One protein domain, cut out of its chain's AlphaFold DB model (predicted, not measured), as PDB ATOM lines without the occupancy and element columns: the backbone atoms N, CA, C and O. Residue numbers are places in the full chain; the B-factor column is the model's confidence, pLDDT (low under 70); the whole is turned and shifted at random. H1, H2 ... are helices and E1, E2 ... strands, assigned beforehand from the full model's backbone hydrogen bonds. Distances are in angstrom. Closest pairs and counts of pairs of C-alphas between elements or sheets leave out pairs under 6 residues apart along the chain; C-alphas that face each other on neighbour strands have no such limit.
ATOM      1  N   ASP A 824       2.867 -29.922  -8.540       36.16
ATOM      2  CA  ASP A 824       4.306 -29.761  -8.275       36.16
ATOM      3  C   ASP A 824       5.163 -30.577  -9.256       36.16
ATOM      4  O   ASP A 824       6.275 -30.183  -9.607       36.16
ATOM      5  N   VAL A 825       4.619 -31.685  -9.776       39.97
ATOM      6  CA  VAL A 825       5.257 -32.493 -10.825       39.97
ATOM      7  C   VAL A 825       5.227 -31.750 -12.161       39.97
ATOM      8  O   VAL A 825       6.244 -31.692 -12.843       39.97
ATOM      9  N   PHE A 826       4.109 -31.119 -12.528       40.62
ATOM     10  CA  PHE A 826       4.007 -30.370 -13.786       40.62
ATOM     11  C   PHE A 826       4.777 -29.047 -13.769       40.62
ATOM     12  O   PHE A 826       5.380 -28.679 -14.777       40.62
ATOM     13  N   GLN A 827       4.830 -28.368 -12.625       38.88
ATOM     14  CA  GLN A 827       5.625 -27.153 -12.460       38.88
ATOM     15  C   GLN A 827       7.130 -27.479 -12.487       38.88
ATOM     16  O   GLN A 827       7.885 -26.828 -13.206       38.88
ATOM     17  N   ALA A 828       7.549 -28.596 -11.875       37.91
ATOM     18  CA  ALA A 828       8.913 -29.122 -12.003       37.91
ATOM     19  C   ALA A 828       9.265 -29.633 -13.418       37.91
ATOM     20  O   ALA A 828      10.444 -29.643 -13.787       37.91
ATOM     21  N   LEU A 829       8.278 -30.062 -14.214       40.91
ATOM     22  CA  LEU A 829       8.468 -30.479 -15.609       40.91
ATOM     23  C   LEU A 829       8.590 -29.289 -16.571       40.91
ATOM     24  O   LEU A 829       9.338 -29.393 -17.539       40.91
ATOM     25  N   ASN A 830       7.918 -28.168 -16.295       40.00
ATOM     26  CA  ASN A 830       7.971 -26.964 -17.131       40.00
ATOM     27  C   ASN A 830       9.187 -26.065 -16.811       40.00
ATOM     28  O   ASN A 830       9.737 -25.423 -17.703       40.00
ATOM     29  N   ASP A 831       9.660 -26.068 -15.557       41.91
ATOM     30  CA  ASP A 831      10.852 -25.311 -15.129       41.91
ATOM     31  C   ASP A 831      12.176 -25.942 -15.600       41.91
ATOM     32  O   ASP A 831      13.220 -25.282 -15.664       41.91
ATOM     33  N   LYS A 832      12.159 -27.223 -15.989       37.69
ATOM     34  CA  LYS A 832      13.279 -27.860 -16.688       37.69
ATOM     35  C   LYS A 832      13.097 -27.612 -18.183       37.69
ATOM     36  O   LYS A 832      12.116 -28.045 -18.758       37.69
ATOM     37  N   ARG A 833      14.032 -26.905 -18.824       40.34
ATOM     38  CA  ARG A 833      14.012 -26.574 -20.264       40.34
ATOM     39  C   ARG A 833      13.975 -27.833 -21.149       40.34
ATOM     40  O   ARG A 833      15.021 -28.288 -21.609       40.34
ATOM     41  N   TRP A 834      12.797 -28.400 -21.387       44.53
ATOM     42  CA  TRP A 834      12.614 -29.452 -22.385       44.53
ATOM     43  C   TRP A 834      12.634 -28.838 -23.794       44.53
ATOM     44  O   TRP A 834      12.157 -27.719 -23.984       44.53
ATOM     45  N   PRO A 835      13.186 -29.537 -24.800       45.97
ATOM     46  CA  PRO A 835      13.343 -28.983 -26.142       45.97
ATOM     47  C   PRO A 835      12.048 -28.962 -26.978       45.97
ATOM     48  O   PRO A 835      12.128 -28.616 -28.152       45.97
ATOM     49  N   PHE A 836      10.879 -29.330 -26.428       55.12
ATOM     50  CA  PHE A 836       9.613 -29.453 -27.168       55.12
ATOM     51  C   PHE A 836       8.383 -28.947 -26.397       55.12
ATOM     52  O   PHE A 836       8.373 -28.920 -25.168       55.12
ATOM     53  N   LEU A 837       7.341 -28.545 -27.134       65.19
ATOM     54  CA  LEU A 837       6.079 -28.017 -26.607       65.19
ATOM     55  C   LEU A 837       5.156 -29.169 -26.186       65.19
ATOM     56  O   LEU A 837       4.745 -29.968 -27.027       65.19
ATOM     57  N   VAL A 838       4.806 -29.251 -24.901       64.81
ATOM     58  CA  VAL A 838       3.838 -30.236 -24.392       64.81
ATOM     59  C   VAL A 838       2.447 -29.614 -24.365       64.81
ATOM     60  O   VAL A 838       2.229 -28.610 -23.689       64.81
ATOM     61  N   VAL A 839       1.498 -30.231 -25.067       66.94
ATOM     62  CA  VAL A 839       0.096 -29.816 -25.077       66.94
ATOM     63  C   VAL A 839      -0.743 -30.911 -24.428       66.94
ATOM     64  O   VAL A 839      -0.803 -32.043 -24.915       66.94
ATOM     65  N   SER A 840      -1.363 -30.576 -23.294       64.88
ATOM     66  CA  SER A 840      -2.160 -31.507 -22.495       64.88
ATOM     67  C   SER A 840      -3.557 -30.966 -22.223       64.88
ATOM     68  O   SER A 840      -3.742 -29.778 -21.971       64.88
ATOM     69  N   SER A 841      -4.539 -31.865 -22.219       54.56
ATOM     70  CA  SER A 841      -5.939 -31.559 -21.918       54.56
ATOM     71  C   SER A 841      -6.238 -31.291 -20.432       54.56
ATOM     72  O   SER A 841      -7.401 -31.147 -20.077       54.56
ATOM     73  N   LEU A 842      -5.228 -31.254 -19.551       42.50
ATOM     74  CA  LEU A 842      -5.377 -31.064 -18.095       42.50
ATOM     75  C   LEU A 842      -5.236 -29.600 -17.621       42.50
ATOM     76  O   LEU A 842      -5.165 -29.338 -16.420       42.50
ATOM     77  N   LEU A 843      -5.169 -28.628 -18.533       43.97
ATOM     78  CA  LEU A 843      -5.070 -27.210 -18.176       43.97
ATOM     79  C   LEU A 843      -6.439 -26.666 -17.715       43.97
ATOM     80  O   LEU A 843      -7.390 -26.651 -18.487       43.97
ATOM     81  N   ASN A 844      -6.527 -26.204 -16.461       37.38
ATOM     82  CA  ASN A 844      -7.749 -25.646 -15.858       37.38
ATOM     83  C   ASN A 844      -8.263 -24.373 -16.580       37.38
ATOM     84  O   ASN A 844      -7.468 -23.535 -17.022       37.38
ATOM     85  N   GLU A 845      -9.592 -24.186 -16.598       36.06
ATOM     86  CA  GLU A 845     -10.343 -23.121 -17.302       36.06
ATOM     87  C   GLU A 845      -9.831 -21.661 -17.184       36.06
ATOM     88  O   GLU A 845      -9.923 -20.934 -18.177       36.06
ATOM     89  N   PRO A 846      -9.251 -21.170 -16.065       34.06
ATOM     90  CA  PRO A 846      -8.888 -19.752 -15.946       34.06
ATOM     91  C   PRO A 846      -7.785 -19.288 -16.913       34.06
ATOM     92  O   PRO A 846      -7.690 -18.098 -17.214       34.06
ATOM     93  N   ASN A 847      -6.953 -20.205 -17.419       37.59
ATOM     94  CA  ASN A 847      -5.886 -19.870 -18.367       37.59
ATOM     95  C   ASN A 847      -6.379 -19.819 -19.825       37.59
ATOM     96  O   ASN A 847      -5.788 -19.114 -20.643       37.59
ATOM     97  N   PHE A 848      -7.492 -20.488 -20.141       42.78
ATOM     98  CA  PHE A 848      -8.102 -20.467 -21.474       42.78
ATOM     99  C   PHE A 848      -8.811 -19.138 -21.774       42.78
ATOM    100  O   PHE A 848      -8.744 -18.648 -22.900       42.78
ATOM    101  N   ALA A 849      -9.384 -18.490 -20.754       36.56
ATOM    102  CA  ALA A 849     -10.013 -17.174 -20.892       36.56
ATOM    103  C   ALA A 849      -9.025 -16.068 -21.321       36.56
ATOM    104  O   ALA A 849      -9.417 -15.121 -21.998       36.56
ATOM    105  N   LYS A 850      -7.730 -16.197 -20.988       34.91
ATOM    106  CA  LYS A 850      -6.696 -15.241 -21.424       34.91
ATOM    107  C   LYS A 850      -6.306 -15.418 -22.892       34.91
ATOM    108  O   LYS A 850      -6.132 -14.419 -23.581       34.91
ATOM    109  N   LEU A 851      -6.250 -16.650 -23.400       34.38
ATOM    110  CA  LEU A 851      -5.994 -16.908 -24.825       34.38
ATOM    111  C   LEU A 851      -7.182 -16.510 -25.717       34.38
ATOM    112  O   LEU A 851      -6.976 -15.986 -26.807       34.38
ATOM    113  N   ILE A 869     -15.963 -27.521 -37.337       46.81
ATOM    114  CA  ILE A 869     -15.399 -28.076 -36.098       46.81
ATOM    115  C   ILE A 869     -16.122 -27.399 -34.928       46.81
ATOM    116  O   ILE A 869     -15.754 -26.305 -34.510       46.81
ATOM    117  N   GLY A 870     -17.173 -28.041 -34.408       43.88
ATOM    118  CA  GLY A 870     -18.049 -27.479 -33.366       43.88
ATOM    119  C   GLY A 870     -17.447 -27.389 -31.954       43.88
ATOM    120  O   GLY A 870     -18.065 -26.808 -31.067       43.88
ATOM    121  N   ASN A 871     -16.248 -27.943 -31.715       69.88
ATOM    122  CA  ASN A 871     -15.609 -27.924 -30.396       69.88
ATOM    123  C   ASN A 871     -14.514 -26.834 -30.321       69.88
ATOM    124  O   ASN A 871     -13.459 -26.995 -30.945       69.88
ATOM    125  N   PRO A 872     -14.698 -25.762 -29.523       66.12
ATOM    126  CA  PRO A 872     -13.727 -24.669 -29.409       66.12
ATOM    127  C   PRO A 872     -12.362 -25.123 -28.865       66.12
ATOM    128  O   PRO A 872     -11.336 -24.526 -29.191       66.12
ATOM    129  N   THR A 873     -12.310 -26.221 -28.107       76.31
ATOM    130  CA  THR A 873     -11.056 -26.817 -27.621       76.31
ATOM    131  C   THR A 873     -10.278 -27.472 -28.761       76.31
ATOM    132  O   THR A 873      -9.063 -27.318 -28.841       76.31
ATOM    133  N   THR A 874     -10.958 -28.144 -29.694       80.50
ATOM    134  CA  THR A 874     -10.322 -28.700 -30.904       80.50
ATOM    135  C   THR A 874      -9.771 -27.587 -31.788       80.50
ATOM    136  O   THR A 874      -8.654 -27.705 -32.289       80.50
ATOM    137  N   VAL A 875     -10.500 -26.475 -31.924       76.69
ATOM    138  CA  VAL A 875     -10.029 -25.281 -32.646       76.69
ATOM    139  C   VAL A 875      -8.786 -24.685 -31.976       76.69
ATOM    140  O   VAL A 875      -7.822 -24.350 -32.662       76.69
ATOM    141  N   ALA A 876      -8.751 -24.619 -30.642       79.25
ATOM    142  CA  ALA A 876      -7.573 -24.165 -29.903       79.25
ATOM    143  C   ALA A 876      -6.364 -25.099 -30.099       79.25
ATOM    144  O   ALA A 876      -5.250 -24.627 -30.327       79.25
ATOM    145  N   PHE A 877      -6.570 -26.419 -30.078       88.44
ATOM    146  CA  PHE A 877      -5.512 -27.388 -30.380       88.44
ATOM    147  C   PHE A 877      -5.024 -27.282 -31.829       88.44
ATOM    148  O   PHE A 877      -3.820 -27.332 -32.062       88.44
ATOM    149  N   LEU A 878      -5.921 -27.069 -32.794       88.56
ATOM    150  CA  LEU A 878      -5.553 -26.810 -34.187       88.56
ATOM    151  C   LEU A 878      -4.714 -25.541 -34.332       88.56
ATOM    152  O   LEU A 878      -3.704 -25.557 -35.031       88.56
ATOM    153  N   ALA A 879      -5.074 -24.463 -33.633       84.38
ATOM    154  CA  ALA A 879      -4.284 -23.235 -33.622       84.38
ATOM    155  C   ALA A 879      -2.872 -23.466 -33.052       84.38
ATOM    156  O   ALA A 879      -1.898 -22.969 -33.615       84.38
ATOM    157  N   LEU A 880      -2.746 -24.268 -31.988       87.88
ATOM    158  CA  LEU A 880      -1.449 -24.656 -31.418       87.88
ATOM    159  C   LEU A 880      -0.623 -25.527 -32.375       87.88
ATOM    160  O   LEU A 880       0.588 -25.329 -32.478       87.88
ATOM    161  N   LEU A 881      -1.256 -26.454 -33.103       92.19
ATOM    162  CA  LEU A 881      -0.589 -27.256 -34.135       92.19
ATOM    163  C   LEU A 881      -0.085 -26.375 -35.287       92.19
ATOM    164  O   LEU A 881       1.062 -26.522 -35.701       92.19
ATOM    165  N   TYR A 882      -0.884 -25.407 -35.745       93.25
ATOM    166  CA  TYR A 882      -0.474 -24.443 -36.771       93.25
ATOM    167  C   TYR A 882       0.661 -23.520 -36.315       93.25
ATOM    168  O   TYR A 882       1.550 -23.208 -37.109       93.25
ATOM    169  N   ASP A 883       0.657 -23.076 -35.057       88.12
ATOM    170  CA  ASP A 883       1.758 -22.281 -34.507       88.12
ATOM    171  C   ASP A 883       3.053 -23.101 -34.432       88.12
ATOM    172  O   ASP A 883       4.106 -22.665 -34.903       88.12
ATOM    173  N   ALA A 884       2.968 -24.336 -33.930       90.06
ATOM    174  CA  ALA A 884       4.103 -25.247 -33.887       90.06
ATOM    175  C   ALA A 884       4.633 -25.578 -35.292       90.06
ATOM    176  O   ALA A 884       5.849 -25.607 -35.479       90.06
ATOM    177  N   PHE A 885       3.745 -25.745 -36.278       94.44
ATOM    178  CA  PHE A 885       4.084 -25.945 -37.688       94.44
ATOM    179  C   PHE A 885       4.845 -24.761 -38.278       94.44
ATOM    180  O   PHE A 885       5.940 -24.931 -38.820       94.44
ATOM    181  N   LYS A 886       4.331 -23.540 -38.097       89.44
ATOM    182  CA  LYS A 886       5.000 -22.313 -38.562       89.44
ATOM    183  C   LYS A 886       6.380 -22.130 -37.940       89.44
ATOM    184  O   LYS A 886       7.276 -21.596 -38.585       89.44
ATOM    185  N   GLN A 887       6.548 -22.562 -36.693       89.94
ATOM    186  CA  GLN A 887       7.789 -22.396 -35.942       89.94
ATOM    187  C   GLN A 887       8.697 -23.633 -35.961       89.94
ATOM    188  O   GLN A 887       9.755 -23.605 -35.333       89.94
ATOM    189  N   GLN A 888       8.300 -24.706 -36.655       92.12
ATOM    190  CA  GLN A 888       9.007 -25.992 -36.701       92.12
ATOM    191  C   GLN A 888       9.369 -26.529 -35.303       92.12
ATOM    192  O   GLN A 888      10.463 -27.049 -35.075       92.12
ATOM    193  N   ARG A 889       8.455 -26.367 -34.335       88.25
ATOM    194  CA  ARG A 889       8.671 -26.789 -32.946       88.25
ATOM    195  C   ARG A 889       8.302 -28.263 -32.766       88.25
ATOM    196  O   ARG A 889       7.206 -28.652 -33.166       88.25
ATOM    197  N   PRO A 890       9.144 -29.066 -32.096       86.94
ATOM    198  CA  PRO A 890       8.758 -30.412 -31.701       86.94
ATOM    199  C   PRO A 890       7.610 -30.382 -30.676       86.94
ATOM    200  O   PRO A 890       7.499 -29.456 -29.867       86.94
ATOM    201  N   LEU A 891       6.755 -31.406 -30.717       90.06
ATOM    202  CA  LEU A 891       5.476 -31.506 -30.016       90.06
ATOM    203  C   LEU A 891       5.390 -32.773 -29.153       90.06
ATOM    204  O   LEU A 891       5.767 -33.865 -29.577       90.06
ATOM    205  N   GLY A 892       4.820 -32.635 -27.958       90.75
ATOM    206  CA  GLY A 892       4.308 -33.739 -27.148       90.75
ATOM    207  C   GLY A 892       2.803 -33.581 -26.950       90.75
ATOM    208  O   GLY A 892       2.365 -32.583 -26.386       90.75
ATOM    209  N   LEU A 893       2.010 -34.544 -27.410       90.62
ATOM    210  CA  LEU A 893       0.548 -34.506 -27.360       90.62
ATOM    211  C   LEU A 893       0.046 -35.549 -26.361       90.62
ATOM    212  O   LEU A 893       0.290 -36.741 -26.547       90.62
ATOM    213  N   ILE A 894      -0.622 -35.110 -25.290       87.69
ATOM    214  CA  ILE A 894      -1.054 -35.989 -24.191       87.69
ATOM    215  C   ILE A 894      -2.519 -35.717 -23.836       87.69
ATOM    216  O   ILE A 894      -2.846 -34.699 -23.220       87.69
ATOM    217  N   GLY A 895      -3.398 -36.652 -24.189       84.12
ATOM    218  CA  GLY A 895      -4.831 -36.608 -23.907       84.12
ATOM    219  C   GLY A 895      -5.263 -37.637 -22.869       84.12
ATOM    220  O   GLY A 895      -4.896 -38.810 -22.948       84.12
ATOM    221  N   TYR A 896      -6.089 -37.191 -21.921       73.88
ATOM    222  CA  TYR A 896      -6.800 -38.047 -20.968       73.88
ATOM    223  C   TYR A 896      -8.307 -37.825 -21.091       73.88
ATOM    224  O   TYR A 896      -8.749 -36.695 -21.306       73.88
ATOM    225  N   SER A 897      -9.098 -38.893 -20.928       80.19
ATOM    226  CA  SER A 897     -10.565 -38.837 -21.047       80.19
ATOM    227  C   SER A 897     -10.988 -38.166 -22.373       80.19
ATOM    228  O   SER A 897     -10.376 -38.452 -23.406       80.19
ATOM    229  N   GLN A 898     -11.948 -37.239 -22.356       70.44
ATOM    230  CA  GLN A 898     -12.414 -36.458 -23.513       70.44
ATOM    231  C   GLN A 898     -11.292 -35.710 -24.261       70.44
ATOM    232  O   GLN A 898     -11.346 -35.560 -25.482       70.44
ATOM    233  N   GLY A 899     -10.219 -35.310 -23.568       79.00
ATOM    234  CA  GLY A 899      -9.052 -34.665 -24.179       79.00
ATOM    235  C   GLY A 899      -8.315 -35.532 -25.203       79.00
ATOM    236  O   GLY A 899      -7.677 -35.014 -26.116       79.00
ATOM    237  N   SER A 900      -8.455 -36.852 -25.085       85.31
ATOM    238  CA  SER A 900      -7.936 -37.847 -26.031       85.31
ATOM    239  C   SER A 900      -8.579 -37.689 -27.411       85.31
ATOM    240  O   SER A 900      -7.876 -37.634 -28.417       85.31
ATOM    241  N   GLN A 901      -9.908 -37.545 -27.448       79.81
ATOM    242  CA  GLN A 901     -10.671 -37.367 -28.683       79.81
ATOM    243  C   GLN A 901     -10.407 -35.994 -29.311       79.81
ATOM    244  O   GLN A 901     -10.272 -35.882 -30.525       79.81
ATOM    245  N   ILE A 902     -10.281 -34.953 -28.484       84.69
ATOM    246  CA  ILE A 902      -9.985 -33.584 -28.934       84.69
ATOM    247  C   ILE A 902      -8.620 -33.525 -29.628       84.69
ATOM    248  O   ILE A 902      -8.515 -33.006 -30.738       84.69
ATOM    249  N   ILE A 903      -7.586 -34.100 -29.005       87.81
ATOM    250  CA  ILE A 903      -6.241 -34.174 -29.588       87.81
ATOM    251  C   ILE A 903      -6.250 -35.020 -30.862       87.81
ATOM    252  O   ILE A 903      -5.668 -34.608 -31.861       87.81
ATOM    253  N   PHE A 904      -6.933 -36.167 -30.851       90.25
ATOM    254  CA  PHE A 904      -7.064 -37.029 -32.025       90.25
ATOM    255  C   PHE A 904      -7.687 -36.282 -33.214       90.25
ATOM    256  O   PHE A 904      -7.101 -36.242 -34.295       90.25
ATOM    257  N   ASN A 905      -8.828 -35.625 -32.996       84.75
ATOM    258  CA  ASN A 905      -9.543 -34.878 -34.029       84.75
ATOM    259  C   ASN A 905      -8.721 -33.687 -34.538       84.75
ATOM    260  O   ASN A 905      -8.698 -33.437 -35.739       84.75
ATOM    261  N   ALA A 906      -8.016 -32.974 -33.653       89.75
ATOM    262  CA  ALA A 906      -7.153 -31.862 -34.047       89.75
ATOM    263  C   ALA A 906      -5.969 -32.332 -34.907       89.75
ATOM    264  O   ALA A 906      -5.680 -31.719 -35.930       89.75
ATOM    265  N   VAL A 907      -5.313 -33.439 -34.540       92.69
ATOM    266  CA  VAL A 907      -4.210 -34.018 -35.327       92.69
ATOM    267  C   VAL A 907      -4.702 -34.501 -36.687       92.69
ATOM    268  O   VAL A 907      -4.047 -34.239 -37.693       92.69
ATOM    269  N   LEU A 908      -5.862 -35.159 -36.737       90.56
ATOM    270  CA  LEU A 908      -6.452 -35.622 -37.990       90.56
ATOM    271  C   LEU A 908      -6.830 -34.450 -38.900       90.56
ATOM    272  O   LEU A 908      -6.435 -34.421 -40.062       90.56
ATOM    273  N   ALA A 909      -7.541 -33.457 -38.365       88.44
ATOM    274  CA  ALA A 909      -7.937 -32.275 -39.119       88.44
ATOM    275  C   ALA A 909      -6.725 -31.484 -39.631       88.44
ATOM    276  O   ALA A 909      -6.779 -30.981 -40.749       88.44
ATOM    277  N   PHE A 910      -5.636 -31.416 -38.854       93.38
ATOM    278  CA  PHE A 910      -4.371 -30.803 -39.263       93.38
ATOM    279  C   PHE A 910      -3.685 -31.604 -40.379       93.38
ATOM    280  O   PHE A 910      -3.283 -31.041 -41.391       93.38
ATOM    281  N   ALA A 911      -3.621 -32.930 -40.249       91.69
ATOM    282  CA  ALA A 911      -3.044 -33.821 -41.254       91.69
ATOM    283  C   ALA A 911      -3.795 -33.800 -42.600       91.69
ATOM    284  O   ALA A 911      -3.189 -33.986 -43.654       91.69
ATOM    285  N   LEU A 912      -5.112 -33.584 -42.580       88.56
ATOM    286  CA  LEU A 912      -5.938 -33.534 -43.789       88.56
ATOM    287  C   LEU A 912      -5.745 -32.252 -44.614       88.56
ATOM    288  O   LEU A 912      -6.198 -32.211 -45.754       88.56
ATOM    289  N   GLN A 913      -5.060 -31.233 -44.084       87.62
ATOM    290  CA  GLN A 913      -4.827 -29.970 -44.798       87.62
ATOM    291  C   GLN A 913      -3.816 -30.110 -45.942       87.62
ATOM    292  O   GLN A 913      -3.889 -29.365 -46.916       87.62
ATOM    293  N   GLY A 914      -2.901 -31.083 -45.867       88.19
ATOM    294  CA  GLY A 914      -1.868 -31.229 -46.884       88.19
ATOM    295  C   GLY A 914      -0.787 -32.257 -46.558       88.19
ATOM    296  O   GLY A 914      -0.818 -32.977 -45.558       88.19
ATOM    297  N   HIS A 915       0.170 -32.389 -47.476       88.00
ATOM    298  CA  HIS A 915       1.343 -33.246 -47.278       88.00
ATOM    299  C   HIS A 915       2.382 -32.606 -46.343       88.00
ATOM    300  O   HIS A 915       3.073 -33.335 -45.633       88.00
ATOM    301  N   GLU A 916       2.488 -31.275 -46.303       91.50
ATOM    302  CA  GLU A 916       3.456 -30.571 -45.452       91.50
ATOM    303  C   GLU A 916       3.105 -30.702 -43.963       91.50
ATOM    304  O   GLU A 916       3.979 -30.980 -43.143       91.50
ATOM    305  N   GLU A 917       1.821 -30.602 -43.620       94.94
ATOM    306  CA  GLU A 917       1.289 -30.763 -42.268       94.94
ATOM    307  C   GLU A 917       1.476 -32.194 -41.757       94.94
ATOM    308  O   GLU A 917       1.892 -32.399 -40.613       94.94
ATOM    309  N   ARG A 918       1.246 -33.196 -42.617       92.69
ATOM    310  CA  ARG A 918       1.542 -34.606 -42.309       92.69
ATOM    311  C   ARG A 918       3.027 -34.834 -42.069       92.69
ATOM    312  O   ARG A 918       3.388 -35.414 -41.049       92.69
ATOM    313  N   ASN A 919       3.886 -34.334 -42.954       90.81
ATOM    314  CA  ASN A 919       5.335 -34.457 -42.795       90.81
ATOM    315  C   ASN A 919       5.816 -33.782 -41.505       90.81
ATOM    316  O   ASN A 919       6.660 -34.331 -40.798       90.81
ATOM    317  N   PHE A 920       5.252 -32.623 -41.157       94.62
ATOM    318  CA  PHE A 920       5.534 -31.964 -39.888       94.62
ATOM    319  C   PHE A 920       5.112 -32.820 -38.696       94.62
ATOM    320  O   PHE A 920       5.918 -33.006 -37.788       94.62
ATOM    321  N   LEU A 921       3.896 -33.374 -38.688       94.38
ATOM    322  CA  LEU A 921       3.438 -34.229 -37.591       94.38
ATOM    323  C   LEU A 921       4.356 -35.445 -37.404       94.38
ATOM    324  O   LEU A 921       4.763 -35.721 -36.278       94.38
ATOM    325  N   GLN A 922       4.752 -36.105 -38.494       92.94
ATOM    326  CA  GLN A 922       5.681 -37.243 -38.468       92.94
ATOM    327  C   GLN A 922       7.076 -36.861 -37.952       92.94
ATOM    328  O   GLN A 922       7.713 -37.613 -37.219       92.94
ATOM    329  N   GLN A 923       7.576 -35.680 -38.324       90.31
ATOM    330  CA  GLN A 923       8.911 -35.234 -37.927       90.31
ATOM    331  C   GLN A 923       8.949 -34.666 -36.511       90.31
ATOM    332  O   GLN A 923       9.952 -34.830 -35.812       90.31
ATOM    333  N   GLN A 924       7.898 -33.961 -36.095       92.38
ATOM    334  CA  GLN A 924       7.935 -33.068 -34.942       92.38
ATOM    335  C   GLN A 924       7.143 -33.590 -33.750       92.38
ATOM    336  O   GLN A 924       7.519 -33.265 -32.625       92.38
ATOM    337  N   VAL A 925       6.134 -34.450 -33.920       92.62
ATOM    338  CA  VAL A 925       5.519 -35.131 -32.771       92.62
ATOM    339  C   VAL A 925       6.521 -36.155 -32.238       92.62
ATOM    340  O   VAL A 925       6.931 -37.067 -32.944       92.62
ATOM    341  N   LYS A 926       6.975 -35.967 -30.996       86.62
ATOM    342  CA  LYS A 926       7.928 -36.860 -30.314       86.62
ATOM    343  C   LYS A 926       7.246 -37.777 -29.308       86.62
ATOM    344  O   LYS A 926       7.772 -38.836 -28.991       86.62
ATOM    345  N   ILE A 927       6.096 -37.349 -28.791       81.38
ATOM    346  CA  ILE A 927       5.288 -38.091 -27.825       81.38
ATOM    347  C   ILE A 927       3.828 -37.951 -28.244       81.38
ATOM    348  O   ILE A 927       3.342 -36.832 -28.413       81.38
ATOM    349  N   PHE A 928       3.131 -39.075 -28.394       85.50
ATOM    350  CA  PHE A 928       1.694 -39.110 -28.645       85.50
ATOM    351  C   PHE A 928       1.038 -40.086 -27.672       85.50
ATOM    352  O   PHE A 928       1.249 -41.294 -27.757       85.50
ATOM    353  N   PHE A 929       0.272 -39.557 -26.724       83.31
ATOM    354  CA  PHE A 929      -0.435 -40.335 -25.716       83.31
ATOM    355  C   PHE A 929      -1.922 -39.988 -25.745       83.31
ATOM    356  O   PHE A 929      -2.299 -38.833 -25.564       83.31
ATOM    357  N   VAL A 930      -2.768 -40.992 -25.965       78.50
ATOM    358  CA  VAL A 930      -4.224 -40.845 -26.087       78.50
ATOM    359  C   VAL A 930      -4.876 -42.007 -25.338       78.50
ATOM    360  O   VAL A 930      -4.640 -43.176 -25.664       78.50
ATOM    361  N   ALA A 931      -5.661 -41.697 -24.302       75.62
ATOM    362  CA  ALA A 931      -6.323 -42.697 -23.463       75.62
ATOM    363  C   ALA A 931      -7.363 -43.535 -24.259       75.62
ATOM    364  O   ALA A 931      -7.741 -43.144 -25.366       75.62
ATOM    365  N   PRO A 932      -7.863 -44.674 -23.725       66.19
ATOM    366  CA  PRO A 932      -8.686 -45.660 -24.452       66.19
ATOM    367  C   PRO A 932     -10.054 -45.201 -24.981       66.19
ATOM    368  O   PRO A 932     -10.818 -46.040 -25.442       66.19
ATOM    369  N   MET A 933     -10.387 -43.910 -24.903       69.81
ATOM    370  CA  MET A 933     -11.653 -43.384 -25.423       69.81
ATOM    371  C   MET A 933     -11.687 -43.293 -26.953       69.81
ATOM    372  O   MET A 933     -12.771 -43.306 -27.522       69.81
ATOM    373  N   VAL A 934     -10.524 -43.246 -27.612       66.06
ATOM    374  CA  VAL A 934     -10.419 -43.504 -29.055       66.06
ATOM    375  C   VAL A 934     -10.221 -45.008 -29.230       66.06
ATOM    376  O   VAL A 934      -9.362 -45.595 -28.562       66.06
ATOM    377  N   ASP A 935     -10.986 -45.651 -30.112       80.12
ATOM    378  CA  ASP A 935     -10.870 -47.093 -30.324       80.12
ATOM    379  C   ASP A 935      -9.444 -47.492 -30.763       80.12
ATOM    380  O   ASP A 935      -8.629 -46.686 -31.232       80.12
ATOM    381  N   GLN A 936      -9.084 -48.753 -30.526       76.69
ATOM    382  CA  GLN A 936      -7.729 -49.243 -30.783       76.69
ATOM    383  C   GLN A 936      -7.345 -49.178 -32.268       76.69
ATOM    384  O   GLN A 936      -6.176 -48.927 -32.571       76.69
ATOM    385  N   HIS A 937      -8.298 -49.368 -33.184       72.56
ATOM    386  CA  HIS A 937      -8.040 -49.344 -34.618       72.56
ATOM    387  C   HIS A 937      -7.715 -47.921 -35.080       72.56
ATOM    388  O   HIS A 937      -6.669 -47.706 -35.690       72.56
ATOM    389  N   SER A 938      -8.514 -46.934 -34.676       75.06
ATOM    390  CA  SER A 938      -8.299 -45.515 -34.987       75.06
ATOM    391  C   SER A 938      -6.992 -44.978 -34.406       75.06
ATOM    392  O   SER A 938      -6.242 -44.289 -35.100       75.06
ATOM    393  N   ARG A 939      -6.648 -45.339 -33.159       79.81
ATOM    394  CA  ARG A 939      -5.340 -44.987 -32.566       79.81
ATOM    395  C   ARG A 939      -4.184 -45.602 -33.342       79.81
ATOM    396  O   ARG A 939      -3.181 -44.929 -33.575       79.81
ATOM    397  N   THR A 940      -4.333 -46.862 -33.749       77.25
ATOM    398  CA  THR A 940      -3.301 -47.586 -34.497       77.25
ATOM    399  C   THR A 940      -3.095 -47.003 -35.882       77.25
ATOM    400  O   THR A 940      -1.958 -46.787 -36.300       77.25
ATOM    401  N   TRP A 941      -4.192 -46.694 -36.565       87.25
ATOM    402  CA  TRP A 941      -4.175 -46.044 -37.862       87.25
ATOM    403  C   TRP A 941      -3.545 -44.654 -37.778       87.25
ATOM    404  O   TRP A 941      -2.607 -44.381 -38.517       87.25
ATOM    405  N   LEU A 942      -3.962 -43.802 -36.836       84.12
ATOM    406  CA  LEU A 942      -3.397 -42.456 -36.707       84.12
ATOM    407  C   LEU A 942      -1.898 -42.508 -36.374       84.12
ATOM    408  O   LEU A 942      -1.103 -41.808 -36.998       84.12
ATOM    409  N   ALA A 943      -1.487 -43.370 -35.443       81.88
ATOM    410  CA  ALA A 943      -0.081 -43.511 -35.077       81.88
ATOM    411  C   ALA A 943       0.783 -43.999 -36.252       81.88
ATOM    412  O   ALA A 943       1.853 -43.443 -36.478       81.88
ATOM    413  N   ARG A 944       0.319 -44.982 -37.032       81.56
ATOM    414  CA  ARG A 944       1.086 -45.535 -38.164       81.56
ATOM    415  C   ARG A 944       1.034 -44.656 -39.404       81.56
ATOM    416  O   ARG A 944       2.061 -44.349 -39.991       81.56
ATOM    417  N   VAL A 945      -0.167 -44.259 -39.806       81.19
ATOM    418  CA  VAL A 945      -0.423 -43.609 -41.097       81.19
ATOM    419  C   VAL A 945      -0.178 -42.110 -41.016       81.19
ATOM    420  O   VAL A 945       0.432 -41.535 -41.915       81.19
ATOM    421  N   VAL A 946      -0.627 -41.466 -39.938       84.25
ATOM    422  CA  VAL A 946      -0.512 -40.009 -39.797       84.25
ATOM    423  C   VAL A 946       0.780 -39.614 -39.090       84.25
ATOM    424  O   VAL A 946       1.431 -38.674 -39.534       84.25
ATOM    425  N   LEU A 947       1.191 -40.334 -38.042       85.69
ATOM    426  CA  LEU A 947       2.383 -39.994 -37.249       85.69
ATOM    427  C   LEU A 947       3.641 -40.794 -37.618       85.69
ATOM    428  O   LEU A 947       4.727 -40.417 -37.190       85.69
ATOM    429  N   GLY A 948       3.532 -41.845 -38.438       84.38
ATOM    430  CA  GLY A 948       4.690 -42.614 -38.910       84.38
ATOM    431  C   GLY A 948       5.371 -43.472 -37.836       84.38
ATOM    432  O   GLY A 948       6.571 -43.715 -37.923       84.38
ATOM    433  N   TYR A 949       4.646 -43.904 -36.800       82.88
ATOM    434  CA  TYR A 949       5.174 -44.778 -35.751       82.88
ATOM    435  C   TYR A 949       4.973 -46.263 -36.073       82.88
ATOM    436  O   TYR A 949       3.843 -46.719 -36.239       82.88
ATOM    437  N   ASP A 950       6.056 -47.041 -36.053       52.12
ATOM    438  CA  ASP A 950       6.025 -48.481 -36.358       52.12
ATOM    439  C   ASP A 950       5.531 -49.353 -35.185       52.12
ATOM    440  O   ASP A 950       4.945 -50.422 -35.393       52.12
ATOM    441  N   GLN A 951       5.719 -48.897 -33.939       49.59
ATOM    442  CA  GLN A 951       5.336 -49.620 -32.720       49.59
ATOM    443  C   GLN A 951       4.442 -48.783 -31.801       49.59
ATOM    444  O   GLN A 951       4.703 -47.608 -31.549       49.59
ATOM    445  N   ILE A 952       3.396 -49.420 -31.269       55.56
ATOM    446  CA  ILE A 952       2.426 -48.821 -30.348       55.56
ATOM    447  C   ILE A 952       2.376 -49.704 -29.109       55.56
ATOM    448  O   ILE A 952       1.985 -50.865 -29.197       55.56
ATOM    449  N   ILE A 953       2.771 -49.164 -27.959       49.72
ATOM    450  CA  ILE A 953       2.647 -49.867 -26.680       49.72
ATOM    451  C   ILE A 953       1.251 -49.572 -26.129       49.72
ATOM    452  O   ILE A 953       0.952 -48.437 -25.749       49.72
ATOM    453  N   VAL A 954       0.381 -50.583 -26.123       48.66
ATOM    454  CA  VAL A 954      -0.988 -50.489 -25.597       48.66
ATOM    455  C   VAL A 954      -0.979 -50.871 -24.106       48.66
ATOM    456  O   VAL A 954      -0.289 -51.818 -23.728       48.66
ATOM    457  N   PRO A 955      -1.700 -50.157 -23.219       40.47
ATOM    458  CA  PRO A 955      -1.750 -50.506 -21.800       40.47
ATOM    459  C   PRO A 955      -2.303 -51.925 -21.588       40.47
ATOM    460  O   PRO A 955      -3.437 -52.191 -21.978       40.47
ATOM    461  N   GLY A 956      -1.530 -52.804 -20.940       42.59
ATOM    462  CA  GLY A 956      -1.964 -54.152 -20.544       42.59
ATOM    463  C   GLY A 956      -1.081 -55.297 -21.045       42.59
ATOM    464  O   GLY A 956      -1.113 -56.370 -20.446       42.59
TER     465      GLY A 956
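AT A GLANCE: This is residues 824 to 851 and 869 to 956 of the 1014 residues of the protein "Zn_dep_PLPC domain-containing protein" of Candidatus Chloroploca asiatica (UniProt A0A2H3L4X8). A small parallel sheet of three strands, in the order E1, E2, E3, has H4 packed on it and H3 packed on H4. H5 and H6 pack on the last residues of H4, while H1 and H2 lie out beyond the E1 edge. The 116 printed residues hold six named helices and three named strands, ordered H1 E1 H2 H3 E2 H4 H5 E3 H6; the class is mostly helix. The whole is compact, with a radius of gyration of the C-alphas of 13.9 A and spans of 36 by 34 by 32 A.

IN THESE COORDINATES: Find the sheet in E1, residues 837 to 840, E2, 891 to 895, and E3, 925 to 930, which measures 13.1 A. H3, residues 872 to 886, runs 21.0 A from (-13.727, -24.669, -29.409), and H4, 898 to 911, runs 20.2 A. H5 is 915 to 924; H6, 936 to 946, ends at (-0.512, -40.009, -39.797). H1 is 824 to 830, H2 845 to 851.

HOW THE PARTS SIT: Look at N 839 and O 892, 2.8 A apart between E1 and E2, and N 893 and O 927, 2.8 A between E2 and E3. H3 and H4 on one face make two layers, helices over a sheet. E2, H4, H5 and E3 form a strand-helix-strand unit, parallel neighbour strands joined through helices, with a right-handed crossover. H4, the hub, touches H3 at a steep tilt of 45 degrees, C-alphas 874 and 902 closest at 5.3 A. With residues 907 to 911 alone it touches H5, C-alphas 911 and 918 closest at 4.8 A. H6 only just touches H4, with 3 pairs of C-alphas within 8 A, C-alphas 911 and 946 closest at 6.8 A. H1 and H2 are apart. Every O i to N i+4 pair is within hydrogen-bond range in H1, H3, H4, H5 and H6; H2 has 0 of 3, and 2 of 4 O i to N i+3 pairs.

THE WHOLE: Residues 852 to 868 are not printed; C-alphas 851 and 869 stand 18.4 A apart across the cut. Of the links printed whole, none is long. Confidence is under 70 at 824 to 851, 869 to 872, 932 to 934 and 950 to 956.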